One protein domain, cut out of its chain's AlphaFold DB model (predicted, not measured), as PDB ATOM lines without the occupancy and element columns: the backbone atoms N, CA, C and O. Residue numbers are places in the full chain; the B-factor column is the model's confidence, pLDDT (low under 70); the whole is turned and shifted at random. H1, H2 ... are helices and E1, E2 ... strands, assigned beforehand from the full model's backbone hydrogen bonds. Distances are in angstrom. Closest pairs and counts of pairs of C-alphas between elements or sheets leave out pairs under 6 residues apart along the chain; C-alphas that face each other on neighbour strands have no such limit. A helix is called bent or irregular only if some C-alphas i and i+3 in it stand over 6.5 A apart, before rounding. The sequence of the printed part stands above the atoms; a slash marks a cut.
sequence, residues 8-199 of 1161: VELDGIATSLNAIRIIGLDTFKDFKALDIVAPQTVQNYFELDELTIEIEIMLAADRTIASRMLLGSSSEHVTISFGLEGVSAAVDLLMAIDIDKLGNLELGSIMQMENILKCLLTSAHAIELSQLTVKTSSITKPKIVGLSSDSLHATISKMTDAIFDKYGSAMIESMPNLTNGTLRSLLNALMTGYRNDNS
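This is residues 8 to 199 of the 1161 residues of the protein "Hypothetical protein" of Attheya septentrionalis (UniProt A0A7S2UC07). One long antiparallel sheet folds into an open V, and its two longest strands, E4 and E5, run through both arms of the V, E4 bending by 90 degrees at residue 47 and E5 by 94 degrees at residue 86; E1, E2 and E7 lie in one arm of the V, E3 and E6 in the other. The long bent helix H5 follows this sheet, its arm H5b packing along E6 and its arm H5a beside E7, while H1 sits at one far end and the short helices H2, H3 and H4 cluster at the other. The printed part has 192 residues, with seven named strands and five named helices in the order E1 E2 E3 E4 H1 E5 H2 H3 H4 E6 E7 H5, of mixed class. It is loose, with a radius of gyration of the C-alphas of 21.5 A, and elongated, 64 by 36 by 27 A.

E1, residues 8 to 10, and E2, residues 13 to 23, form a hairpin, with N 8 and O 15 2.9 A apart. E4, residues 41 to 61, is antiparallel to E2 (N 14 and O 60, 2.8 A) and forms a hairpin with E3, residues 28 to 38 (N 32 and O 45, 2.8 A). E2 and E3 lie on one side of E4; E5, residues 75 to 97, is on the other side (N 51 and O 84, 2.8 A). E4 bends by 90 degrees at residue 47 and E5 by 94 degrees at residue 86. H1, residues 63 to 68, stands up from the sheet at a height of 7.1 A, only just over E4 with 3 C-alphas. E6, residues 124 to 135 (N 90 and O 133, 2.9 A), and E7, residues 143 to 145 (N 79 and O 145, 2.8 A), are antiparallel to E5. H4, residues 113 to 123, touches H2, residues 99 to 103, at Leu 102 and Ser 123, 5.1 A between C-alphas, and touches H3, residues 107 to 110, only at the corner. H5, residues 150 to 197, was assigned as one helix by its hydrogen bonds but is bent, C-alphas 166 and 169 being 7.8 A apart. Its arm H5b, residues 169 to 197, is on the sheet at a height of 7.9 A and runs along E6, at 16 degrees on the local plane; the closest C-alphas, of Leu 132 and Asn 180, are 4.6 A apart. Its arm H5a, residues 150 to 166, only grazes the sheet. Every O i to N i+4 pair is within hydrogen-bond range in H2 and H5a, but 1 of 2 in H1, 5 of 7 in H4 and 20 of 25 in H5b; H3 is too short for one.

E1 begins at C-alpha 8, (190.013, 153.477, 192.921). E4 and E5 measure 47.4 A and 47.8 A, E2 and E6 29.5 A each, H5a 24.1 A and H5b 40.5 A. H5b ends at C-alpha 197, (166.796, 157.450, 186.552). H4 and H5b are irregular: C-alphas 114 and 117 are 7.0 A apart, C-alphas 173 and 176 7.2 A.

The C-alphas farthest apart, of Asn 104 and Ser 151, are 64.3 A apart. The printed part has no cut and no long link. Mean pLDDT of the printed part is 83.0; it is under 70 at residues 9 to 12, 63 to 74, 148, 150 to 151 and 197 to 199.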
ATOM      1  N   VAL A   8     189.398 154.725 193.385       72.25
ATOM      2  CA  VAL A   8     190.013 153.477 192.921       72.25
ATOM      3  C   VAL A   8     191.131 153.107 193.887       72.25
ATOM      4  O   VAL A   8     192.013 153.921 194.166       72.25
ATOM      5  N   GLU A   9     191.095 151.874 194.387       69.31
ATOM      6  CA  GLU A   9     192.159 151.305 195.209       69.31
ATOM      7  C   GLU A   9     193.014 150.359 194.361       69.31
ATOM      8  O   GLU A   9     192.524 149.371 193.812       69.31
ATOM      9  N   LEU A  10     194.299 150.681 194.223       63.97
ATOM     10  CA  LEU A  10     195.272 149.902 193.460       63.97
ATOM     11  C   LEU A  10     196.518 149.686 194.319       63.97
ATOM     12  O   LEU A  10     197.188 150.637 194.710       63.97
ATOM     13  N   ASP A  11     196.818 148.417 194.602       64.56
ATOM     14  CA  ASP A  11     198.050 147.965 195.269       64.56
ATOM     15  C   ASP A  11     198.343 148.671 196.619       64.56
ATOM     16  O   ASP A  11     199.478 149.026 196.934       64.56
ATOM     17  N   GLY A  12     197.294 148.886 197.429       66.12
ATOM     18  CA  GLY A  12     197.377 149.500 198.765       66.12
ATOM     19  C   GLY A  12     197.354 151.034 198.786       66.12
ATOM     20  O   GLY A  12     197.655 151.635 199.822       66.12
ATOM     21  N   ILE A  13     197.010 151.662 197.655       70.81
ATOM     22  CA  ILE A  13     196.802 153.108 197.513       70.81
ATOM     23  C   ILE A  13     195.360 153.344 197.069       70.81
ATOM     24  O   ILE A  13     194.971 152.946 195.972       70.81
ATOM     25  N   ALA A  14     194.584 154.019 197.908       77.25
ATOM     26  CA  ALA A  14     193.254 154.501 197.581       77.25
ATOM     27  C   ALA A  14     193.355 155.942 197.069       77.25
ATOM     28  O   ALA A  14     193.794 156.835 197.788       77.25
ATOM     29  N   THR A  15     192.964 156.172 195.817       79.06
ATOM     30  CA  THR A  15     192.826 157.526 195.261       79.06
ATOM     31  C   THR A  15     191.347 157.843 195.141       79.06
ATOM     32  O   THR A  15     190.642 157.114 194.445       79.06
ATOM     33  N   SER A  16     190.876 158.913 195.778       81.56
ATOM     34  CA  SER A  16     189.516 159.427 195.594       81.56
ATOM     35  C   SER A  16     189.541 160.808 194.951       81.56
ATOM     36  O   SER A  16     190.412 161.627 195.232       81.56
ATOM     37  N   LEU A  17     188.591 161.068 194.060       81.88
ATOM     38  CA  LEU A  17     188.336 162.398 193.527       81.88
ATOM     39  C   LEU A  17     187.417 163.130 194.507       81.88
ATOM     40  O   LEU A  17     186.303 162.674 194.729       81.88
ATOM     41  N   ASN A  18     187.859 164.257 195.066       82.00
ATOM     42  CA  ASN A  18     187.082 165.008 196.055       82.00
ATOM     43  C   ASN A  18     186.275 166.136 195.409       82.00
ATOM     44  O   ASN A  18     185.093 166.321 195.698       82.00
ATOM     45  N   ALA A  19     186.903 166.918 194.532       83.75
ATOM     46  CA  ALA A  19     186.241 168.042 193.883       83.75
ATOM     47  C   ALA A  19     186.837 168.341 192.508       83.75
ATOM     48  O   ALA A  19     188.037 168.208 192.287       83.75
ATOM     49  N   ILE A  20     185.989 168.808 191.593       84.19
ATOM     50  CA  ILE A  20     186.415 169.482 190.362       84.19
ATOM     51  C   ILE A  20     185.847 170.900 190.395       84.19
ATOM     52  O   ILE A  20     184.635 171.088 190.580       84.19
ATOM     53  N   ARG A  21     186.716 171.898 190.223       86.38
ATOM     54  CA  ARG A  21     186.357 173.316 190.106       86.38
ATOM     55  C   ARG A  21     186.707 173.811 188.713       86.38
ATOM     56  O   ARG A  21     187.767 173.495 188.184       86.38
ATOM     57  N   ILE A  22     185.793 174.574 188.131       87.38
ATOM     58  CA  ILE A  22     185.973 175.237 186.844       87.38
ATOM     59  C   ILE A  22     185.889 176.735 187.132       87.38
ATOM     60  O   ILE A  22     184.916 177.184 187.734       87.38
ATOM     61  N   ILE A  23     186.929 177.476 186.767       87.06
ATOM     62  CA  ILE A  23     187.115 178.904 187.051       87.06
ATOM     63  C   ILE A  23     187.278 179.628 185.707       87.06
ATOM     64  O   ILE A  23     187.940 179.092 184.820       87.06
ATOM     65  N   GLY A  24     186.678 180.812 185.550       84.62
ATOM     66  CA  GLY A  24     186.685 181.582 184.296       84.62
ATOM     67  C   GLY A  24     185.360 181.566 183.517       84.62
ATOM     68  O   GLY A  24     185.312 182.028 182.383       84.62
ATOM     69  N   LEU A  25     184.267 181.060 184.109       85.19
ATOM     70  CA  LEU A  25     182.913 181.092 183.515       85.19
ATOM     71  C   LEU A  25     182.293 182.504 183.455       85.19
ATOM     72  O   LEU A  25     181.187 182.670 182.966       85.19
ATOM     73  N   ASP A  26     182.980 183.519 183.957       85.62
ATOM     74  CA  ASP A  26     182.644 184.938 183.848       85.62
ATOM     75  C   ASP A  26     183.303 185.611 182.628       85.62
ATOM     76  O   ASP A  26     183.072 186.788 182.372       85.62
ATOM     77  N   THR A  27     184.094 184.864 181.849       87.06
ATOM     78  CA  THR A  27     184.914 185.395 180.744       87.06
ATOM     79  C   THR A  27     184.329 185.160 179.343       87.06
ATOM     80  O   THR A  27     185.064 185.093 178.355       87.06
ATOM     81  N   PHE A  28     183.005 185.003 179.232       88.31
ATOM     82  CA  PHE A  28     182.340 184.767 177.945       88.31
ATOM     83  C   PHE A  28     182.476 185.974 177.004       88.31
ATOM     84  O   PHE A  28     182.160 187.103 177.374       88.31
ATOM     85  N   LYS A  29     182.912 185.717 175.768       87.44
ATOM     86  CA  LYS A  29     183.028 186.710 174.687       87.44
ATOM     87  C   LYS A  29     181.877 186.654 173.695       87.44
ATOM     88  O   LYS A  29     181.348 187.687 173.304       87.44
ATOM     89  N   ASP A  30     181.532 185.442 173.283       86.81
ATOM     90  CA  ASP A  30     180.408 185.146 172.403       86.81
ATOM     91  C   ASP A  30     179.691 183.923 172.973       86.81
ATOM     92  O   ASP A  30     180.333 182.989 173.464       86.81
ATOM     93  N   PHE A  31     178.364 183.942 172.954       88.31
ATOM     94  CA  PHE A  31     177.532 182.867 173.472       88.31
ATOM     95  C   PHE A  31     176.250 182.792 172.648       88.31
ATOM     96  O   PHE A  31     175.379 183.657 172.736       88.31
ATOM     97  N   LYS A  32     176.129 181.734 171.850       87.31
ATOM     98  CA  LYS A  32     174.944 181.414 171.056       87.31
ATOM     99  C   LYS A  32     174.364 180.118 171.586       87.31
ATOM    100  O   LYS A  32     174.958 179.055 171.411       87.31
ATOM    101  N   ALA A  33     173.229 180.205 172.265       89.19
ATOM    102  CA  ALA A  33     172.527 179.041 172.788       89.19
ATOM    103  C   ALA A  33     171.396 178.612 171.858       89.19
ATOM    104  O   ALA A  33     170.704 179.451 171.289       89.19
ATOM    105  N   LEU A  34     171.182 177.298 171.785       86.75
ATOM    106  CA  LEU A  34     170.049 176.668 171.105       86.75
ATOM    107  C   LEU A  34     169.874 177.060 169.622       86.75
ATOM    108  O   LEU A  34     168.751 177.081 169.121       86.75
ATOM    109  N   ASP A  35     170.969 177.327 168.906       90.25
ATOM    110  CA  ASP A  35     170.918 177.690 167.488       90.25
ATOM    111  C   ASP A  35     170.515 176.475 166.637       90.25
ATOM    112  O   ASP A  35     171.094 175.392 166.753       90.25
ATOM    113  N   ILE A  36     169.487 176.614 165.801       87.50
ATOM    114  CA  ILE A  36     168.908 175.483 165.067       87.50
ATOM    115  C   ILE A  36     169.769 175.200 163.835       87.50
ATOM    116  O   ILE A  36     169.652 175.863 162.807       87.50
ATOM    117  N   VAL A  37     170.608 174.167 163.916       90.00
ATOM    118  CA  VAL A  37     171.558 173.811 162.845       90.00
ATOM    119  C   VAL A  37     171.069 172.673 161.945       90.00
ATOM    120  O   VAL A  37     171.510 172.555 160.801       90.00
ATOM    121  N   ALA A  38     170.150 171.831 162.428       88.19
ATOM    122  CA  ALA A  38     169.501 170.773 161.652       88.19
ATOM    123  C   ALA A  38     168.145 170.383 162.278       88.19
ATOM    124  O   ALA A  38     167.887 170.726 163.435       88.19
ATOM    125  N   PRO A  39     167.274 169.626 161.575       83.19
ATOM    126  CA  PRO A  39     166.069 169.072 162.187       83.19
ATOM    127  C   PRO A  39     166.417 168.302 163.471       83.19
ATOM    128  O   PRO A  39     167.258 167.405 163.439       83.19
ATOM    129  N   GLN A  40     165.791 168.673 164.595       87.38
ATOM    130  CA  GLN A  40     166.012 168.092 165.934       87.38
ATOM    131  C   GLN A  40     167.424 168.283 166.522       87.38
ATOM    132  O   GLN A  40     167.731 167.674 167.541       87.38
ATOM    133  N   THR A  41     168.296 169.099 165.922       89.56
ATOM    134  CA  THR A  41     169.647 169.356 166.450       89.56
ATOM    135  C   THR A  41     169.846 170.840 166.699       89.56
ATOM    136  O   THR A  41     169.711 171.651 165.781       89.56
ATOM    137  N   VAL A  42     170.207 171.178 167.933       91.75
ATOM    138  CA  VAL A  42     170.528 172.543 168.350       91.75
ATOM    139  C   VAL A  42     172.002 172.644 168.718       91.75
ATOM    140  O   VAL A  42     172.535 171.779 169.410       91.75
ATOM    141  N   GLN A  43     172.670 173.691 168.256       93.94
ATOM    142  CA  GLN A  43     174.056 173.986 168.578       93.94
ATOM    143  C   GLN A  43     174.115 175.014 169.706       93.94
ATOM    144  O   GLN A  43     173.432 176.034 169.686       93.94
ATOM    145  N   ASN A  44     174.970 174.751 170.687       92.62
ATOM    146  CA  ASN A  44     175.398 175.742 171.662       92.62
ATOM    147  C   ASN A  44     176.860 176.067 171.374       92.62
ATOM    148  O   ASN A  44     177.723 175.191 171.461       92.62
ATOM    149  N   TYR A  45     177.126 177.310 171.000       94.06
ATOM    150  CA  TYR A  45     178.458 177.816 170.713       94.06
ATOM    151  C   TYR A  45     178.859 178.843 171.761       94.06
ATOM    152  O   TYR A  45     178.075 179.735 172.077       94.06
ATOM    153  N   PHE A  46     180.077 178.746 172.282       92.81
ATOM    154  CA  PHE A  46     180.594 179.762 173.185       92.81
ATOM    155  C   PHE A  46     182.102 179.951 173.088       92.81
ATOM    156  O   PHE A  46     182.849 179.005 172.830       92.81
ATOM    157  N   GLU A  47     182.537 181.183 173.343       94.19
ATOM    158  CA  GLU A  47     183.937 181.591 173.425       94.19
ATOM    159  C   GLU A  47     184.250 182.157 174.812       94.19
ATOM    160  O   GLU A  47     183.500 182.982 175.328       94.19
ATOM    161  N   LEU A  48     185.367 181.731 175.398       92.44
ATOM    162  CA  LEU A  48     185.867 182.163 176.704       92.44
ATOM    163  C   LEU A  48     187.318 182.631 176.571       92.44
ATOM    164  O   LEU A  48     188.108 182.018 175.845       92.44
ATOM    165  N   ASP A  49     187.689 183.677 177.307       89.38
ATOM    166  CA  ASP A  49     189.078 184.149 177.334       89.38
ATOM    167  C   ASP A  49     190.011 183.180 178.046       89.38
ATOM    168  O   ASP A  49     191.086 182.861 177.534       89.38
ATOM    169  N   GLU A  50     189.592 182.671 179.198       89.94
ATOM    170  CA  GLU A  50     190.357 181.692 179.954       89.94
ATOM    171  C   GLU A  50     189.439 180.737 180.717       89.94
ATOM    172  O   GLU A  50     188.375 181.104 181.207       89.94
ATOM    173  N   LEU A  51     189.862 179.480 180.819       90.56
ATOM    174  CA  LEU A  51     189.153 178.446 181.559       90.56
ATOM    175  C   LEU A  51     190.152 177.622 182.362       90.56
ATOM    176  O   LEU A  51     190.931 176.859 181.796       90.56
ATOM    177  N   THR A  52     190.114 177.735 183.684       89.69
ATOM    178  CA  THR A  52     190.967 176.955 184.586       89.69
ATOM    179  C   THR A  52     190.191 175.806 185.207       89.69
ATOM    180  O   THR A  52     189.125 175.999 185.786       89.69
ATOM    181  N   ILE A  53     190.739 174.596 185.101       88.56
ATOM    182  CA  ILE A  53     190.195 173.380 185.700       88.56
ATOM    183  C   ILE A  53     191.097 172.984 186.864       88.56
ATOM    184  O   ILE A  53     192.279 172.698 186.673       88.56
ATOM    185  N   GLU A  54     190.531 172.937 188.065       89.81
ATOM    186  CA  GLU A  54     191.181 172.418 189.265       89.81
ATOM    187  C   GLU A  54     190.558 171.077 189.648       89.81
ATOM    188  O   GLU A  54     189.345 170.960 189.818       89.81
ATOM    189  N   ILE A  55     191.393 170.059 189.798       88.38
ATOM    190  CA  ILE A  55     191.021 168.702 190.181       88.38
ATOM    191  C   ILE A  55     191.652 168.430 191.540       88.38
ATOM    192  O   ILE A  55     192.871 168.354 191.662       88.38
ATOM    193  N   GLU A  56     190.825 168.283 192.564       86.62
ATOM    194  CA  GLU A  56     191.245 167.912 193.906       86.62
ATOM    195  C   GLU A  56     191.072 166.404 194.096       86.62
ATOM    196  O   GLU A  56     189.956 165.882 194.059       86.62
ATOM    197  N   ILE A  57     192.184 165.706 194.307       86.94
ATOM    198  CA  ILE A  57     192.226 164.277 194.615       86.94
ATOM    199  C   ILE A  57     192.754 164.071 196.032       86.94
ATOM    200  O   ILE A  57     193.659 164.772 196.474       86.94
ATOM    201  N   MET A  58     192.226 163.084 196.741       82.38
ATOM    202  CA  MET A  58     192.806 162.592 197.982       82.38
ATOM    203  C   MET A  58     193.535 161.281 197.699       82.38
ATOM    204  O   MET A  58     192.969 160.324 197.172       82.38
ATOM    205  N   LEU A  59     194.812 161.242 198.055       80.25
ATOM    206  CA  LEU A  59     195.653 160.056 198.009       80.25
ATOM    207  C   LEU A  59     195.748 159.491 199.422       80.25
ATOM    208  O   LEU A  59     196.316 160.140 200.293       80.25
ATOM    209  N   ALA A  60     195.225 158.295 199.658       74.50
ATOM    210  CA  ALA A  60     195.349 157.571 200.917       74.50
ATOM    211  C   ALA A  60     196.195 156.305 200.719       74.50
ATOM    212  O   ALA A  60     195.956 155.520 199.806       74.50
ATOM    213  N   ALA A  61     197.200 156.098 201.569       75.12
ATOM    214  CA  ALA A  61     198.101 154.950 201.493       75.12
ATOM    215  C   ALA A  61     198.505 154.467 202.892       75.12
ATOM    216  O   ALA A  61     198.670 155.261 203.824       75.12
ATOM    217  N   ASP A  62     198.714 153.158 203.043       72.06
ATOM    218  CA  ASP A  62     199.191 152.584 204.306       72.06
ATOM    219  C   ASP A  62     200.612 153.084 204.647       72.06
ATOM    220  O   ASP A  62     201.429 153.355 203.764       72.06
ATOM    221  N   ARG A  63     200.956 153.196 205.938       66.19
ATOM    222  CA  ARG A  63     202.184 153.865 206.429       66.19
ATOM    223  C   ARG A  63     203.482 153.298 205.837       66.19
ATOM    224  O   ARG A  63     204.468 154.026 205.688       66.19
ATOM    225  N   THR A  64     203.504 152.008 205.508       67.81
ATOM    226  CA  THR A  64     204.659 151.334 204.884       67.81
ATOM    227  C   THR A  64     204.840 151.702 203.409       67.81
ATOM    228  O   THR A  64     205.971 151.770 202.925       67.81
ATOM    229  N   ILE A  65     203.742 151.977 202.702       66.38
ATOM    230  CA  ILE A  65     203.716 152.386 201.294       66.38
ATOM    231  C   ILE A  65     203.928 153.901 201.193       66.38
ATOM    232  O   ILE A  65     204.767 154.346 200.412       66.38
ATOM    233  N   ALA A  66     203.280 154.681 202.065       61.25
ATOM    234  CA  ALA A  66     203.441 156.132 202.161       61.25
ATOM    235  C   ALA A  66     204.912 156.544 202.354       61.25
ATOM    236  O   ALA A  66     205.428 157.397 201.636       61.25
ATOM    237  N   SER A  67     205.639 155.851 203.237       63.81
ATOM    238  CA  SER A  67     207.071 156.099 203.476       63.81
ATOM    239  C   SER A  67     207.982 155.706 202.303       63.81
ATOM    240  O   SER A  67     208.996 156.365 202.079       63.81
ATOM    241  N   ARG A  68     207.627 154.680 201.510       66.44
ATOM    242  CA  ARG A  68     208.338 154.329 200.260       66.44
ATOM    243  C   ARG A  68     208.108 155.347 199.146       66.44
ATOM    244  O   ARG A  68     208.993 155.538 198.318       66.44
ATOM    245  N   MET A  69     206.938 155.980 199.133       63.75
ATOM    246  CA  MET A  69     206.551 156.993 198.151       63.75
ATOM    247  C   MET A  69     206.886 158.428 198.574       63.75
ATOM    248  O   MET A  69     206.554 159.359 197.848       63.75
ATOM    249  N   LEU A  70     207.583 158.614 199.703       63.47
ATOM    250  CA  LEU A  70     207.937 159.929 200.255       63.47
ATOM    251  C   LEU A  70     206.710 160.808 200.570       63.47
ATOM    252  O   LEU A  70     206.818 162.031 200.533       63.47
ATOM    253  N   LEU A  71     205.566 160.194 200.887       64.62
ATOM    254  CA  LEU A  71     204.381 160.887 201.389       64.62
ATOM    255  C   LEU A  71     204.568 161.191 202.886       64.62
ATOM    256  O   LEU A  71     205.079 160.366 203.649       64.62
ATOM    257  N   GLY A  72     204.182 162.390 203.305       60.28
ATOM    258  CA  GLY A  72     204.340 162.935 204.656       60.28
ATOM    259  C   GLY A  72     203.221 162.539 205.620       60.28
ATOM    260  O   GLY A  72     203.401 162.642 206.835       60.28
ATOM    261  N   SER A  73     202.095 162.030 205.112       64.25
ATOM    262  CA  SER A  73     200.962 161.505 205.890       64.25
ATOM    263  C   SER A  73     200.318 160.283 205.218       64.25
ATOM    264  O   SER A  73     200.590 159.968 204.065       64.25
ATOM    265  N   SER A  74     199.461 159.557 205.953       65.25
ATOM    266  CA  SER A  74     198.675 158.424 205.421       65.25
ATOM    267  C   SER A  74     197.564 158.848 204.454       65.25
ATOM    268  O   SER A  74     196.977 157.999 203.791       65.25
ATOM    269  N   SER A  75     197.265 160.147 204.392       74.12
ATOM    270  CA  SER A  75     196.352 160.763 203.432       74.12
ATOM    271  C   SER A  75     196.861 162.155 203.045       74.12
ATOM    272  O   SER A  75     197.204 162.934 203.938       74.12
ATOM    273  N   GLU A  76     196.902 162.479 201.755       78.00
ATOM    274  CA  GLU A  76     197.285 163.789 201.210       78.00
ATOM    275  C   GLU A  76     196.231 164.281 200.216       78.00
ATOM    276  O   GLU A  76     195.786 163.522 199.358       78.00
ATOM    277  N   HIS A  77     195.842 165.553 200.319       83.25
ATOM    278  CA  HIS A  77     194.984 166.206 199.331       83.25
ATOM    279  C   HIS A  77     195.868 166.895 198.302       83.25
ATOM    280  O   HIS A  77     196.663 167.767 198.647       83.25
ATOM    281  N   VAL A  78     195.730 166.505 197.043       85.25
ATOM    282  CA  VAL A  78     196.497 167.037 195.924       85.25
ATOM    283  C   VAL A  78     195.546 167.755 194.982       85.25
ATOM    284  O   VAL A  78     194.599 167.169 194.466       85.25
ATOM    285  N   THR A  79     195.819 169.026 194.725       86.31
ATOM    286  CA  THR A  79     195.100 169.828 193.740       86.31
ATOM    287  C   THR A  79     195.941 169.945 192.478       86.31
ATOM    288  O   THR A  79     197.044 170.488 192.503       86.31
ATOM    289  N   ILE A  80     195.419 169.446 191.366       87.88
ATOM    290  CA  ILE A  80     195.996 169.566 190.029       87.88
ATOM    291  C   ILE A  80     195.204 170.643 189.296       87.88
ATOM    292  O   ILE A  80     194.017 170.467 189.057       87.88
ATOM    293  N   SER A  81     195.843 171.748 188.928       87.88
ATOM    294  CA  SER A  81     195.200 172.845 188.198       87.88
ATOM    295  C   SER A  81     195.850 173.042 186.838       87.88
ATOM    296  O   SER A  81     197.073 173.072 186.748       87.88
ATOM    297  N   PHE A  82     195.062 173.171 185.777       89.00
ATOM    298  CA  PHE A  82     195.537 173.560 184.450       89.00
ATOM    299  C   PHE A  82     194.503 174.471 183.789       89.00
ATOM    300  O   PHE A  82     193.301 174.293 183.965       89.00
ATOM    301  N   GLY A  83     194.978 175.461 183.047       88.06
ATOM    302  CA  GLY A  83     194.163 176.465 182.365       88.06
ATOM    303  C   GLY A  83     194.257 176.379 180.850       88.06
ATOM    304  O   GLY A  83     195.304 176.027 180.308       88.06
ATOM    305  N   LEU A  84     193.163 176.703 180.183       90.25
ATOM    306  CA  LEU A  84     193.008 176.818 178.741       90.25
ATOM    307  C   LEU A  84     192.808 178.302 178.411       90.25
ATOM    308  O   LEU A  84     192.002 178.951 179.068       90.25
ATOM    309  N   GLU A  85     193.513 178.837 177.417       89.62
ATOM    310  CA  GLU A  85     193.361 180.237 176.984       89.62
ATOM    311  C   GLU A  85     192.730 180.300 175.589       89.62
ATOM    312  O   GLU A  85     193.125 179.554 174.685       89.62
ATOM    313  N   GLY A  86     191.793 181.223 175.377       89.38
ATOM    314  CA  GLY A  86     191.067 181.389 174.118       89.38
ATOM    315  C   GLY A  86     190.286 180.131 173.750       89.38
ATOM    316  O   GLY A  86     190.569 179.497 172.728       89.38
ATOM    317  N   VAL A  87     189.357 179.733 174.620       91.25
ATOM    318  CA  VAL A  87     188.552 178.521 174.459       91.25
ATOM    319  C   VAL A  87     187.365 178.823 173.561       91.25
ATOM    320  O   VAL A  87     186.596 179.728 173.852       91.25
ATOM    321  N   SER A  88     187.168 178.029 172.512       93.31
ATOM    322  CA  SER A  88     185.909 178.005 171.767       93.31
ATOM    323  C   SER A  88     185.316 176.607 171.772       93.31
ATOM    324  O   SER A  88     185.999 175.618 171.494       93.31
ATOM    325  N   ALA A  89     184.039 176.511 172.122       91.94
ATOM    326  CA  ALA A  89     183.320 175.256 172.233       91.94
ATOM    327  C   ALA A  89     182.052 175.295 171.383       91.94
ATOM    328  O   ALA A  89     181.251 176.214 171.495       91.94
ATOM    329  N   ALA A  90     181.874 174.272 170.551       93.44
ATOM    330  CA  ALA A  90     180.645 174.005 169.817       93.44
ATOM    331  C   ALA A  90     180.065 172.669 170.294       93.44
ATOM    332  O   ALA A  90     180.741 171.632 170.238       93.44
ATOM    333  N   VAL A  91     178.834 172.714 170.790       93.81
ATOM    334  CA  VAL A  91     178.112 171.597 171.395       93.81
ATOM    335  C   VAL A  91     176.826 171.372 170.610       93.81
ATOM    336  O   VAL A  91     175.851 172.096 170.803       93.81
ATOM    337  N   ASP A  92     176.812 170.355 169.755       93.50
ATOM    338  CA  ASP A  92     175.631 170.001 168.971       93.50
ATOM    339  C   ASP A  92     174.837 168.947 169.734       93.50
ATOM    340  O   ASP A  92     175.292 167.820 169.953       93.50
ATOM    341  N   LEU A  93     173.646 169.338 170.166       90.88
ATOM    342  CA  LEU A  93     172.724 168.526 170.934       90.88
ATOM    343  C   LEU A  93     171.595 168.055 170.018       90.88
ATOM    344  O   LEU A  93     170.749 168.846 169.598       90.88
ATOM    345  N   LEU A  94     171.567 166.757 169.727       90.62
ATOM    346  CA  LEU A  94     170.408 166.104 169.136       90.62
ATOM    347  C   LEU A  94     169.356 165.926 170.234       90.62
ATOM    348  O   LEU A  94     169.586 165.214 171.211       90.62
ATOM    349  N   MET A  95     168.204 166.559 170.057       86.06
ATOM    350  CA  MET A  95     167.061 166.485 170.954       86.06
ATOM    351  C   MET A  95     165.811 166.135 170.143       86.06
ATOM    352  O   MET A  95     165.169 166.989 169.532       86.06
ATOM    353  N   ALA A  96     165.452 164.853 170.138       86.44
ATOM    354  CA  ALA A  96     164.194 164.389 169.574       86.44
ATOM    355  C   ALA A  96     163.135 164.379 170.680       86.44
ATOM    356  O   ALA A  96     163.213 163.559 171.596       86.44
ATOM    357  N   ILE A  97     162.156 165.280 170.599       85.12
ATOM    358  CA  ILE A  97     161.045 165.382 171.555       85.12
ATOM    359  C   ILE A  97     159.784 164.781 170.932       85.12
ATOM    360  O   ILE A  97     159.454 165.060 169.782       85.12
ATOM    361  N   ASP A  98     159.087 163.949 171.699       87.00
ATOM    362  CA  ASP A  98     157.761 163.443 171.365       87.00
ATOM    363  C   ASP A  98     156.723 164.531 171.678       87.00
ATOM    364  O   ASP A  98     156.459 164.845 172.843       87.00
ATOM    365  N   ILE A  99     156.179 165.140 170.622       85.75
ATOM    366  CA  ILE A  99     155.262 166.284 170.713       85.75
ATOM    367  C   ILE A  99     153.968 165.899 171.439       85.75
ATOM    368  O   ILE A  99     153.446 166.706 172.205       85.75
ATOM    369  N   ASP A 100     153.481 164.666 171.276       87.56
ATOM    370  CA  ASP A 100     152.263 164.209 171.950       87.56
ATOM    371  C   ASP A 100     152.505 164.044 173.453       87.56
ATOM    372  O   ASP A 100     151.669 164.428 174.273       87.56
ATOM    373  N   LYS A 101     153.666 163.511 173.849       86.25
ATOM    374  CA  LYS A 101     154.026 163.417 175.273       86.25
ATOM    375  C   LYS A 101     154.260 164.781 175.900       86.25
ATOM    376  O   LYS A 101     153.804 164.990 177.017       86.25
ATOM    377  N   LEU A 102     154.942 165.687 175.195       88.44
ATOM    378  CA  LEU A 102     155.157 167.061 175.651       88.44
ATOM    379  C   LEU A 102     153.820 167.795 175.811       88.44
ATOM    380  O   LEU A 102     153.583 168.434 176.830       88.44
ATOM    381  N   GLY A 103     152.929 167.659 174.828       86.56
ATOM    382  CA  GLY A 103     151.619 168.299 174.817       86.56
ATOM    383  C   GLY A 103     150.660 167.791 175.897       86.56
ATOM    384  O   GLY A 103     149.808 168.551 176.350       86.56
ATOM    385  N   ASN A 104     150.809 166.533 176.327       87.94
ATOM    386  CA  ASN A 104     150.020 165.923 177.402       87.94
ATOM    387  C   ASN A 104     150.596 166.166 178.809       87.94
ATOM    388  O   ASN A 104     150.026 165.667 179.779       87.94
ATOM    389  N   LEU A 105     151.719 166.882 178.943       89.56
ATOM    390  CA  LEU A 105     152.191 167.292 180.263       89.56
ATOM    391  C   LEU A 105     151.170 168.243 180.893       89.56
ATOM    392  O   LEU A 105     150.718 169.195 180.257       89.56
ATOM    393  N   GLU A 106     150.817 167.962 182.144       89.06
ATOM    394  CA  GLU A 106     149.934 168.797 182.958       89.06
ATOM    395  C   GLU A 106     150.724 169.999 183.497       89.06
ATOM    396  O   GLU A 106     151.818 169.827 184.049       89.06
ATOM    397  N   LEU A 107     150.162 171.205 183.370       89.88
ATOM    398  CA  LEU A 107     150.781 172.466 183.778       89.88
ATOM    399  C   LEU A 107     151.290 172.408 185.224       89.88
ATOM    400  O   LEU A 107     152.445 172.744 185.479       89.88
ATOM    401  N   GLY A 108     150.488 171.885 186.157       87.88
ATOM    402  CA  GLY A 108     150.835 171.795 187.579       87.88
ATOM    403  C   GLY A 108     152.113 171.000 187.867       87.88
ATOM    404  O   GLY A 108     152.814 171.287 188.835       87.88
ATOM    405  N   SER A 109     152.484 170.052 187.000       86.88
ATOM    406  CA  SER A 109     153.734 169.290 187.140       86.88
ATOM    407  C   SER A 109     154.975 170.120 186.771       86.88
ATOM    408  O   SER A 109     156.070 169.847 187.261       86.88
ATOM    409  N   ILE A 110     154.809 171.145 185.926       89.25
ATOM    410  CA  ILE A 110     155.868 172.044 185.432       89.25
ATOM    411  C   ILE A 110     155.988 173.303 186.304       89.25
ATOM    412  O   ILE A 110     157.066 173.886 186.389       89.25
ATOM    413  N   MET A 111     154.920 173.696 187.006       89.00
ATOM    414  CA  MET A 111     154.889 174.906 187.840       89.00
ATOM    415  C   MET A 111     155.906 174.915 188.998       89.00
ATOM    416  O   MET A 111     156.174 175.966 189.581       89.00
ATOM    417  N   GLN A 112     156.512 173.773 189.332       88.81
ATOM    418  CA  GLN A 112     157.681 173.702 190.209       88.81
ATOM    419  C   GLN A 112     158.969 173.681 189.383       88.81
ATOM    420  O   GLN A 112     159.202 172.750 188.608       88.81
ATOM    421  N   MET A 113     159.852 174.659 189.606       86.88
ATOM    422  CA  MET A 113     161.100 174.801 188.840       86.88
ATOM    423  C   MET A 113     161.981 173.541 188.866       86.88
ATOM    424  O   MET A 113     162.615 173.205 187.865       86.88
ATOM    425  N   GLU A 114     161.986 172.800 189.978       85.62
ATOM    426  CA  GLU A 114     162.750 171.551 190.126       85.62
ATOM    427  C   GLU A 114     162.247 170.389 189.249       85.62
ATOM    428  O   GLU A 114     162.990 169.435 188.983       85.62
ATOM    429  N   ASN A 115     161.001 170.463 188.774       86.12
ATOM    430  CA  ASN A 115     160.367 169.414 187.982       86.12
ATOM    431  C   ASN A 115     160.482 169.658 186.476       86.12
ATOM    432  O   ASN A 115     160.414 168.689 185.721       86.12
ATOM    433  N   ILE A 116     160.736 170.896 186.029       86.56
ATOM    434  CA  ILE A 116     160.795 171.275 184.604       86.56
ATOM    435  C   ILE A 116     161.709 170.337 183.814       86.56
ATOM    436  O   ILE A 116     161.279 169.713 182.845       86.56
ATOM    437  N   LEU A 117     162.964 170.183 184.254       82.62
ATOM    438  CA  LEU A 117     163.933 169.341 183.550       82.62
ATOM    439  C   LEU A 117     163.503 167.868 183.558       82.62
ATOM    440  O   LEU A 117     163.586 167.208 182.527       82.62
ATOM    441  N   LYS A 118     162.995 167.351 184.683       83.88
ATOM    442  CA  LYS A 118     162.505 165.962 184.778       83.88
ATOM    443  C   LYS A 118     161.347 165.723 183.805       83.88
ATOM    444  O   LYS A 118     161.350 164.735 183.079       83.88
ATOM    445  N   CYS A 119     160.395 166.651 183.742       86.12
ATOM    446  CA  CYS A 119     159.229 166.566 182.871       86.12
ATOM    447  C   CYS A 119     159.602 166.690 181.387       86.12
ATOM    448  O   CYS A 119     159.189 165.847 180.591       86.12
ATOM    449  N   LEU A 120     160.473 167.635 181.015       83.25
ATOM    450  CA  LEU A 120     160.994 167.739 179.647       83.25
ATOM    451  C   LEU A 120     161.726 166.459 179.221       83.25
ATOM    452  O   LEU A 120     161.464 165.931 178.140       83.25
ATOM    453  N   LEU A 121     162.571 165.895 180.090       82.75
ATOM    454  CA  LEU A 121     163.288 164.646 179.815       82.75
ATOM    455  C   LEU A 121     162.349 163.449 179.595       82.75
ATOM    456  O   LEU A 121     162.687 162.563 178.813       82.75
ATOM    457  N   THR A 122     161.160 163.431 180.209       82.44
ATOM    458  CA  THR A 122     160.169 162.358 179.979       82.44
ATOM    459  C   THR A 122     159.508 162.420 178.602       82.44
ATOM    460  O   THR A 122     159.113 161.386 178.054       82.44
ATOM    461  N   SER A 123     159.423 163.618 178.018       83.88
ATOM    462  CA  SER A 123     158.945 163.821 176.646       83.88
ATOM    463  C   SER A 123     160.030 163.556 175.598       83.88
ATOM    464  O   SER A 123     159.729 163.370 174.419       83.88
ATOM    465  N   ALA A 124     161.298 163.486 176.006       83.75
ATOM    466  CA  ALA A 124     162.405 163.304 175.088       83.75
ATOM    467  C   ALA A 124     162.559 161.838 174.644       83.75
ATOM    468  O   ALA A 124     162.817 160.932 175.436       83.75
ATOM    469  N   HIS A 125     162.459 161.608 173.338       80.69
ATOM    470  CA  HIS A 125     162.730 160.322 172.707       80.69
ATOM    471  C   HIS A 125     164.235 160.010 172.672       80.69
ATOM    472  O   HIS A 125     164.662 158.904 173.018       80.69
ATOM    473  N   ALA A 126     165.054 160.997 172.300       81.62
ATOM    474  CA  ALA A 126     166.512 160.898 172.278       81.62
ATOM    475  C   ALA A 126     167.140 162.239 172.668       81.62
ATOM    476  O   ALA A 126     166.709 163.283 172.184       81.62
ATOM    477  N   ILE A 127     168.151 162.192 173.540       84.75
ATOM    478  CA  ILE A 127     169.001 163.335 173.885       84.75
ATOM    479  C   ILE A 127     170.436 162.839 173.855       84.75
ATOM    480  O   ILE A 127     170.821 162.007 174.677       84.75
ATOM    481  N   GLU A 128     171.213 163.328 172.900       89.25
ATOM    482  CA  GLU A 128     172.623 162.987 172.778       89.25
ATOM    483  C   GLU A 128     173.418 164.120 172.135       89.25
ATOM    484  O   GLU A 128     172.913 164.888 171.324       89.25
ATOM    485  N   LEU A 129     174.696 164.212 172.482       90.50
ATOM    486  CA  LEU A 129     175.643 165.077 171.804       90.50
ATOM    487  C   LEU A 129     176.040 164.410 170.487       90.50
ATOM    488  O   LEU A 129     176.743 163.386 170.473       90.50
ATOM    489  N   SER A 130     175.602 164.992 169.375       90.44
ATOM    490  CA  SER A 130     175.994 164.564 168.033       90.44
ATOM    491  C   SER A 130     177.434 164.991 167.742       90.44
ATOM    492  O   SER A 130     178.215 164.188 167.225       90.44
ATOM    493  N   GLN A 131     177.828 166.184 168.196       90.94
ATOM    494  CA  GLN A 131     179.185 166.710 168.080       90.94
ATOM    495  C   GLN A 131     179.587 167.505 169.333       90.94
ATOM    496  O   GLN A 131     178.788 168.232 169.914       90.94
ATOM    497  N   LEU A 132     180.850 167.371 169.751       92.88
ATOM    498  CA  LEU A 132     181.440 168.187 170.818       92.88
ATOM    499  C   LEU A 132     182.857 168.600 170.436       92.88
ATOM    500  O   LEU A 132     183.800 167.812 170.522       92.88
ATOM    501  N   THR A 133     183.022 169.851 170.029       92.69
ATOM    502  CA  THR A 133     184.309 170.368 169.564       92.69
ATOM    503  C   THR A 133     184.779 171.470 170.492       92.69
ATOM    504  O   THR A 133     184.164 172.528 170.519       92.69
ATOM    505  N   VAL A 134     185.880 171.245 171.210       91.44
ATOM    506  CA  VAL A 134     186.546 172.287 172.000       91.44
ATOM    507  C   VAL A 134     187.900 172.596 171.373       91.44
ATOM    508  O   VAL A 134     188.703 171.697 171.116       91.44
ATOM    509  N   LYS A 135     188.148 173.875 171.111       91.94
ATOM    510  CA  LYS A 135     189.420 174.417 170.636       91.94
ATOM    511  C   LYS A 135     189.970 175.358 171.699       91.94
ATOM    512  O   LYS A 135     189.214 175.990 172.423       91.94
ATOM    513  N   THR A 136     191.289 175.431 171.788       90.88
ATOM    514  CA  THR A 136     191.997 176.332 172.699       90.88
ATOM    515  C   THR A 136     193.227 176.868 171.986       90.88
ATOM    516  O   THR A 136     193.823 176.156 171.172       90.88
ATOM    517  N   SER A 137     193.602 178.113 172.262       86.56
ATOM    518  CA  SER A 137     194.793 178.731 171.671       86.56
ATOM    519  C   SER A 137     196.077 178.284 172.375       86.56
ATOM    520  O   SER A 137     197.106 178.071 171.732       86.56
ATOM    521  N   SER A 138     196.003 178.080 173.690       87.81
ATOM    522  CA  SER A 138     197.116 177.630 174.519       87.81
ATOM    523  C   SER A 138     196.604 176.763 175.681       87.81
ATOM    524  O   SER A 138     195.417 176.778 176.015       87.81
ATOM    525  N   ILE A 139     197.491 175.948 176.260       86.69
ATOM    526  CA  ILE A 139     197.231 175.196 177.495       86.69
ATOM    527  C   ILE A 139     198.349 175.552 178.465       86.69
ATOM    528  O   ILE A 139     199.528 175.321 178.185       86.69
ATOM    529  N   THR A 140     197.984 176.110 179.608       85.62
ATOM    530  CA  THR A 140     198.926 176.409 180.682       85.62
ATOM    531  C   THR A 140     199.393 175.115 181.347       85.62
ATOM    532  O   THR A 140     198.669 174.121 181.446       85.62
ATOM    533  N   LYS A 141     200.650 175.108 181.794       84.44
ATOM    534  CA  LYS A 141     201.248 173.925 182.414       84.44
ATOM    535  C   LYS A 141     200.523 173.576 183.723       84.44
ATOM    536  O   LYS A 141     200.275 174.490 184.515       84.44
ATOM    537  N   PRO A 142     200.242 172.286 183.995       83.25
ATOM    538  CA  PRO A 142     199.554 171.895 185.210       83.25
ATOM    539  C   PRO A 142     200.368 172.254 186.454       83.25
ATOM    540  O   PRO A 142     201.525 171.851 186.584       83.25
ATOM    541  N   LYS A 143     199.751 172.962 187.396       84.06
ATOM    542  CA  LYS A 143     200.301 173.226 188.726       84.06
ATOM    543  C   LYS A 143     199.715 172.220 189.707       84.06
ATOM    544  O   LYS A 143     198.497 172.102 189.823       84.06
ATOM    545  N   ILE A 144     200.583 171.505 190.414       84.50
ATOM    546  CA  ILE A 144     200.194 170.460 191.368       84.50
ATOM    547  C   ILE A 144     200.548 170.934 192.774       84.50
ATOM    548  O   ILE A 144     201.723 171.052 193.099       84.50
ATOM    549  N   VAL A 145     199.552 171.212 193.605       80.75
ATOM    550  CA  VAL A 145     199.709 171.752 194.966       80.75
ATOM    551  C   VAL A 145     199.193 170.724 195.978       80.75
ATOM    552  O   VAL A 145     198.289 169.962 195.659       80.75
ATOM    553  N   GLY A 146     199.762 170.675 197.187       75.56
ATOM    554  CA  GLY A 146     199.264 169.813 198.277       75.56
ATOM    555  C   GLY A 146     200.062 168.528 198.544       75.56
ATOM    556  O   GLY A 146     199.742 167.794 199.472       75.56
ATOM    557  N   LEU A 147     201.149 168.292 197.801       76.12
ATOM    558  CA  LEU A 147     202.132 167.249 198.124       76.12
ATOM    559  C   LEU A 147     203.043 167.713 199.270       76.12
ATOM    560  O   LEU A 147     203.579 168.818 199.220       76.12
ATOM    561  N   SER A 148     203.263 166.868 200.277       69.25
ATOM    562  CA  SER A 148     204.050 167.236 201.472       69.25
ATOM    563  C   SER A 148     205.577 167.183 201.280       69.25
ATOM    564  O   SER A 148     206.328 167.754 202.073       69.25
ATOM    565  N   SER A 149     206.053 166.494 200.239       72.06
ATOM    566  CA  SER A 149     207.475 166.342 199.918       72.06
ATOM    567  C   SER A 149     207.905 167.294 198.806       72.06
ATOM    568  O   SER A 149     207.561 167.099 197.637       72.06
ATOM    569  N   ASP A 150     208.761 168.261 199.149       68.69
ATOM    570  CA  ASP A 150     209.371 169.201 198.192       68.69
ATOM    571  C   ASP A 150     210.135 168.482 197.065       68.69
ATOM    572  O   ASP A 150     210.186 168.947 195.924       68.69
ATOM    573  N   SER A 151     210.714 167.311 197.363       68.75
ATOM    574  CA  SER A 151     211.450 166.504 196.381       68.75
ATOM    575  C   SER A 151     210.531 165.811 195.371       68.75
ATOM    576  O   SER A 151     210.852 165.761 194.182       68.75
ATOM    577  N   LEU A 152     209.371 165.320 195.821       73.12
ATOM    578  CA  LEU A 152     208.359 164.703 194.965       73.12
ATOM    579  C   LEU A 152     207.673 165.763 194.099       73.12
ATOM    580  O   LEU A 152     207.539 165.568 192.892       73.12
ATOM    581  N   HIS A 153     207.336 166.914 194.687       75.12
ATOM    582  CA  HIS A 153     206.787 168.058 193.966       75.12
ATOM    583  C   HIS A 153     207.744 168.543 192.862       75.12
ATOM    584  O   HIS A 153     207.330 168.692 191.714       75.12
ATOM    585  N   ALA A 154     209.043 168.692 193.154       74.19
ATOM    586  CA  ALA A 154     210.034 169.097 192.155       74.19
ATOM    587  C   ALA A 154     210.220 168.064 191.025       74.19
ATOM    588  O   ALA A 154     210.408 168.448 189.868       74.19
ATOM    589  N   THR A 155     210.170 166.761 191.329       79.19
ATOM    590  CA  THR A 155     210.260 165.697 190.311       79.19
ATOM    591  C   THR A 155     209.017 165.664 189.429       79.19
ATOM    592  O   THR A 155     209.150 165.613 188.207       79.19
ATOM    593  N   ILE A 156     207.825 165.734 190.023       80.00
ATOM    594  CA  ILE A 156     206.565 165.747 189.277       80.00
ATOM    595  C   ILE A 156     206.469 167.021 188.433       80.00
ATOM    596  O   ILE A 156     206.179 166.919 187.249       80.00
ATOM    597  N   SER A 157     206.809 168.198 188.970       78.19
ATOM    598  CA  SER A 157     206.830 169.448 188.198       78.19
ATOM    599  C   SER A 157     207.776 169.359 186.999       78.19
ATOM    600  O   SER A 157     207.371 169.689 185.892       78.19
ATOM    601  N   LYS A 158     209.000 168.836 187.171       80.38
ATOM    602  CA  LYS A 158     209.950 168.649 186.055       80.38
ATOM    603  C   LYS A 158     209.480 167.617 185.031       80.38
ATOM    604  O   LYS A 158     209.759 167.767 183.845       80.38
ATOM    605  N   MET A 159     208.808 166.556 185.478       81.00
ATOM    606  CA  MET A 159     208.215 165.554 184.592       81.00
ATOM    607  C   MET A 159     207.069 166.165 183.783       81.00
ATOM    608  O   MET A 159     207.025 165.989 182.569       81.00
ATOM    609  N   THR A 160     206.196 166.929 184.434       82.62
ATOM    610  CA  THR A 160     205.108 167.676 183.804       82.62
ATOM    611  C   THR A 160     205.651 168.705 182.815       82.62
ATOM    612  O   THR A 160     205.212 168.718 181.671       82.62
ATOM    613  N   ASP A 161     206.665 169.488 183.193       81.19
ATOM    614  CA  ASP A 161     207.358 170.421 182.298       81.19
ATOM    615  C   ASP A 161     207.902 169.704 181.060       81.19
ATOM    616  O   ASP A 161     207.620 170.115 179.940       81.19
ATOM    617  N   ALA A 162     208.611 168.585 181.238       81.75
ATOM    618  CA  ALA A 162     209.174 167.824 180.125       81.75
ATOM    619  C   ALA A 162     208.101 167.208 179.209       81.75
ATOM    620  O   ALA A 162     208.301 167.113 177.996       81.75
ATOM    621  N   ILE A 163     206.969 166.775 179.773       82.69
ATOM    622  CA  ILE A 163     205.835 166.247 179.005       82.69
ATOM    623  C   ILE A 163     205.176 167.374 178.206       82.69
ATOM    624  O   ILE A 163     204.974 167.211 177.005       82.69
ATOM    625  N   PHE A 164     204.883 168.516 178.829       85.06
ATOM    626  CA  PHE A 164     204.212 169.638 178.168       85.06
ATOM    627  C   PHE A 164     205.117 170.357 177.161       85.06
ATOM    628  O   PHE A 164     204.646 170.711 176.084       85.06
ATOM    629  N   ASP A 165     206.419 170.477 177.424       82.25
ATOM    630  CA  ASP A 165     207.373 171.056 176.470       82.25
ATOM    631  C   ASP A 165     207.535 170.173 175.216       82.25
ATOM    632  O   ASP A 165     207.787 170.681 174.125       82.25
ATOM    633  N   LYS A 166     207.378 168.847 175.348       82.25
ATOM    634  CA  LYS A 166     207.520 167.897 174.231       82.25
ATOM    635  C   LYS A 166     206.210 167.596 173.498       82.25
ATOM    636  O   LYS A 166     206.240 167.362 172.292       82.25
ATOM    637  N   TYR A 167     205.088 167.544 174.212       82.88
ATOM    638  CA  TYR A 167     203.798 167.080 173.691       82.88
ATOM    639  C   TYR A 167     202.684 168.138 173.751       82.88
ATOM    640  O   TYR A 167     201.602 167.877 173.236       82.88
ATOM    641  N   GLY A 168     202.915 169.328 174.318       80.12
ATOM    642  CA  GLY A 168     201.879 170.353 174.514       80.12
ATOM    643  C   GLY A 168     201.208 170.823 173.220       80.12
ATOM    644  O   GLY A 168     199.984 170.922 173.166       80.12
ATOM    645  N   SER A 169     201.969 171.018 172.136       81.56
ATOM    646  CA  SER A 169     201.390 171.359 170.825       81.56
ATOM    647  C   SER A 169     200.540 170.220 170.249       81.56
ATOM    648  O   SER A 169     199.468 170.468 169.704       81.56
ATOM    649  N   ALA A 170     200.971 168.968 170.431       84.12
ATOM    650  CA  ALA A 170     200.211 167.790 170.015       84.12
ATOM    651  C   ALA A 170     198.928 167.604 170.849       84.12
ATOM    652  O   ALA A 170     197.926 167.120 170.322       84.12
ATOM    653  N   MET A 171     198.936 168.009 172.126       83.19
ATOM    654  CA  MET A 171     197.746 168.030 172.985       83.19
ATOM    655  C   MET A 171     196.717 169.061 172.507       83.19
ATOM    656  O   MET A 171     195.535 168.737 172.459       83.19
ATOM    657  N   ILE A 172     197.155 170.259 172.095       85.75
ATOM    658  CA  ILE A 172     196.272 171.286 171.514       85.75
ATOM    659  C   ILE A 172     195.670 170.794 170.189       85.75
ATOM    660  O   ILE A 172     194.455 170.843 170.011       85.75
ATOM    661  N   GLU A 173     196.495 170.257 169.283       85.75
ATOM    662  CA  GLU A 173     196.045 169.771 167.968       85.75
ATOM    663  C   GLU A 173     195.089 168.568 168.078       85.75
ATOM    664  O   GLU A 173     194.177 168.405 167.266       85.75
ATOM    665  N   SER A 174     195.249 167.747 169.120       86.81
ATOM    666  CA  SER A 174     194.384 166.588 169.378       86.81
ATOM    667  C   SER A 174     193.122 166.924 170.178       86.81
ATOM    668  O   SER A 174     192.225 166.080 170.239       86.81
ATOM    669  N   MET A 175     193.022 168.119 170.774       86.94
ATOM    670  CA  MET A 175     191.908 168.512 171.649       86.94
ATOM    671  C   MET A 175     190.535 168.340 170.978       86.94
ATOM    672  O   MET A 175     189.692 167.664 171.570       86.94
ATOM    673  N   PRO A 176     190.311 168.801 169.728       88.12
ATOM    674  CA  PRO A 176     189.019 168.628 169.060       88.12
ATOM    675  C   PRO A 176     188.625 167.155 168.883       88.12
ATOM    676  O   PRO A 176     187.464 166.786 169.047       88.12
ATOM    677  N   ASN A 177     189.598 166.288 168.576       87.81
ATOM    678  CA  ASN A 177     189.361 164.855 168.398       87.81
ATOM    679  C   ASN A 177     189.110 164.154 169.740       87.81
ATOM    680  O   ASN A 177     188.266 163.262 169.820       87.81
ATOM    681  N   LEU A 178     189.810 164.571 170.798       86.75
ATOM    682  CA  LEU A 178     189.633 164.048 172.151       86.75
ATOM    683  C   LEU A 178     188.264 164.437 172.718       86.75
ATOM    684  O   LEU A 178     187.573 163.584 173.285       86.75
ATOM    685  N   THR A 179     187.827 165.684 172.520       89.75
ATOM    686  CA  THR A 179     186.503 166.122 172.973       89.75
ATOM    687  C   THR A 179     185.387 165.463 172.172       89.75
ATOM    688  O   THR A 179     184.430 164.960 172.759       89.75
ATOM    689  N   ASN A 180     185.533 165.372 170.848       90.75
ATOM    690  CA  ASN A 180     184.483 164.822 169.997       90.75
ATOM    691  C   ASN A 180     184.388 163.287 170.063       90.75
ATOM    692  O   ASN A 180     183.319 162.714 169.859       90.75
ATOM    693  N   GLY A 181     185.499 162.601 170.337       89.06
ATOM    694  CA  GLY A 181     185.542 161.148 170.484       89.06
ATOM    695  C   GLY A 181     185.258 160.696 171.914       89.06
ATOM    696  O   GLY A 181     184.260 160.029 172.180       89.06
ATOM    697  N   THR A 182     186.150 161.047 172.841       86.19
ATOM    698  CA  THR A 182     186.155 160.505 174.206       86.19
ATOM    699  C   THR A 182     185.166 161.226 175.111       86.19
ATOM    700  O   THR A 182     184.314 160.579 175.719       86.19
ATOM    701  N   LEU A 183     185.249 162.558 175.189       85.25
ATOM    702  CA  LEU A 183     184.409 163.333 176.109       85.25
ATOM    703  C   LEU A 183     182.931 163.265 175.709       85.25
ATOM    704  O   LEU A 183     182.081 163.031 176.562       85.25
ATOM    705  N   ARG A 184     182.630 163.365 174.409       91.00
ATOM    706  CA  ARG A 184     181.275 163.182 173.872       91.00
ATOM    707  C   ARG A 184     180.673 161.833 174.269       91.00
ATOM    708  O   ARG A 184     179.544 161.785 174.738       91.00
ATOM    709  N   SER A 185     181.433 160.742 174.127       87.88
ATOM    710  CA  SER A 185     180.957 159.401 174.492       87.88
ATOM    711  C   SER A 185     180.694 159.268 175.993       87.88
ATOM    712  O   SER A 185     179.716 158.627 176.376       87.88
ATOM    713  N   LEU A 186     181.547 159.859 176.837       85.12
ATOM    714  CA  LEU A 186     181.356 159.879 178.288       85.12
ATOM    715  C   LEU A 186     180.087 160.658 178.661       85.12
ATOM    716  O   LEU A 186     179.253 160.157 179.411       85.12
ATOM    717  N   LEU A 187     179.922 161.859 178.102       85.44
ATOM    718  CA  LEU A 187     178.762 162.710 178.356       85.44
ATOM    719  C   LEU A 187     177.465 162.058 177.859       85.44
ATOM    720  O   LEU A 187     176.481 162.063 178.588       85.44
ATOM    721  N   ASN A 188     177.467 161.406 176.692       87.88
ATOM    722  CA  ASN A 188     176.304 160.654 176.201       87.88
ATOM    723  C   ASN A 188     175.922 159.489 177.127       87.88
ATOM    724  O   ASN A 188     174.735 159.271 177.380       87.88
ATOM    725  N   ALA A 189     176.902 158.766 177.680       83.69
ATOM    726  CA  ALA A 189     176.642 157.708 178.656       83.69
ATOM    727  C   ALA A 189     176.032 158.264 179.956       83.69
ATOM    728  O   ALA A 189     175.066 157.698 180.469       83.69
ATOM    729  N   LEU A 190     176.541 159.401 180.446       80.12
ATOM    730  CA  LEU A 190     176.000 160.092 181.622       80.12
ATOM    731  C   LEU A 190     174.571 160.599 181.385       80.12
ATOM    732  O   LEU A 190     173.696 160.359 182.213       80.12
ATOM    733  N   MET A 191     174.307 161.232 180.240       78.38
ATOM    734  CA  MET A 191     172.967 161.704 179.874       78.38
ATOM    735  C   MET A 191     171.968 160.551 179.747       78.38
ATOM    736  O   MET A 191     170.825 160.670 180.186       78.38
ATOM    737  N   THR A 192     172.403 159.406 179.210       78.94
ATOM    738  CA  THR A 192     171.567 158.198 179.131       78.94
ATOM    739  C   THR A 192     171.231 157.657 180.523       78.94
ATOM    740  O   THR A 192     170.088 157.268 180.761       78.94
ATOM    741  N   GLY A 193     172.196 157.660 181.451       74.25
ATOM    742  CA  GLY A 193     171.965 157.301 182.854       74.25
ATOM    743  C   GLY A 193     170.947 158.225 183.522       74.25
ATOM    744  O   GLY A 193     169.946 157.758 184.055       74.25
ATOM    745  N   TYR A 194     171.136 159.538 183.374       72.81
ATOM    746  CA  TYR A 194     170.244 160.546 183.949       72.81
ATOM    747  C   TYR A 194     168.805 160.464 183.404       72.81
ATOM    748  O   TYR A 194     167.844 160.640 184.152       72.81
ATOM    749  N   ARG A 195     168.637 160.145 182.111       74.31
ATOM    750  CA  ARG A 195     167.318 159.924 181.494       74.31
ATOM    751  C   ARG A 195     166.599 158.704 182.074       74.31
ATOM    752  O   ARG A 195     165.386 158.741 182.252       74.31
ATOM    753  N   ASN A 196     167.329 157.621 182.336       70.62
ATOM    754  CA  ASN A 196     166.736 156.381 182.836       70.62
ATOM    755  C   ASN A 196     166.343 156.481 184.322       70.62
ATOM    756  O   ASN A 196     165.328 155.903 184.708       70.62
ATOM    757  N   ASP A 197     167.094 157.240 185.127       65.88
ATOM    758  CA  ASP A 197     166.796 157.450 186.552       65.88
ATOM    759  C   ASP A 197     165.601 158.400 186.777       65.88
ATOM    760  O   ASP A 197     164.807 158.190 187.692       65.88
ATOM    761  N   ASN A 198     165.393 159.391 185.901       63.06
ATOM    762  CA  ASN A 198     164.265 160.338 185.959       63.06
ATOM    763  C   ASN A 198     163.101 159.937 185.029       63.06
ATOM    764  O   ASN A 198     162.614 160.731 184.227       63.06
ATOM    765  N   SER A 199     162.647 158.686 185.129       62.31
ATOM    766  CA  SER A 199     161.695 158.085 184.177       62.31
ATOM    767  C   SER A 199     160.239 158.597 184.241       62.31
ATOM    768  O   SER A 199     159.434 158.215 183.389       62.31
TER     769      SER A 199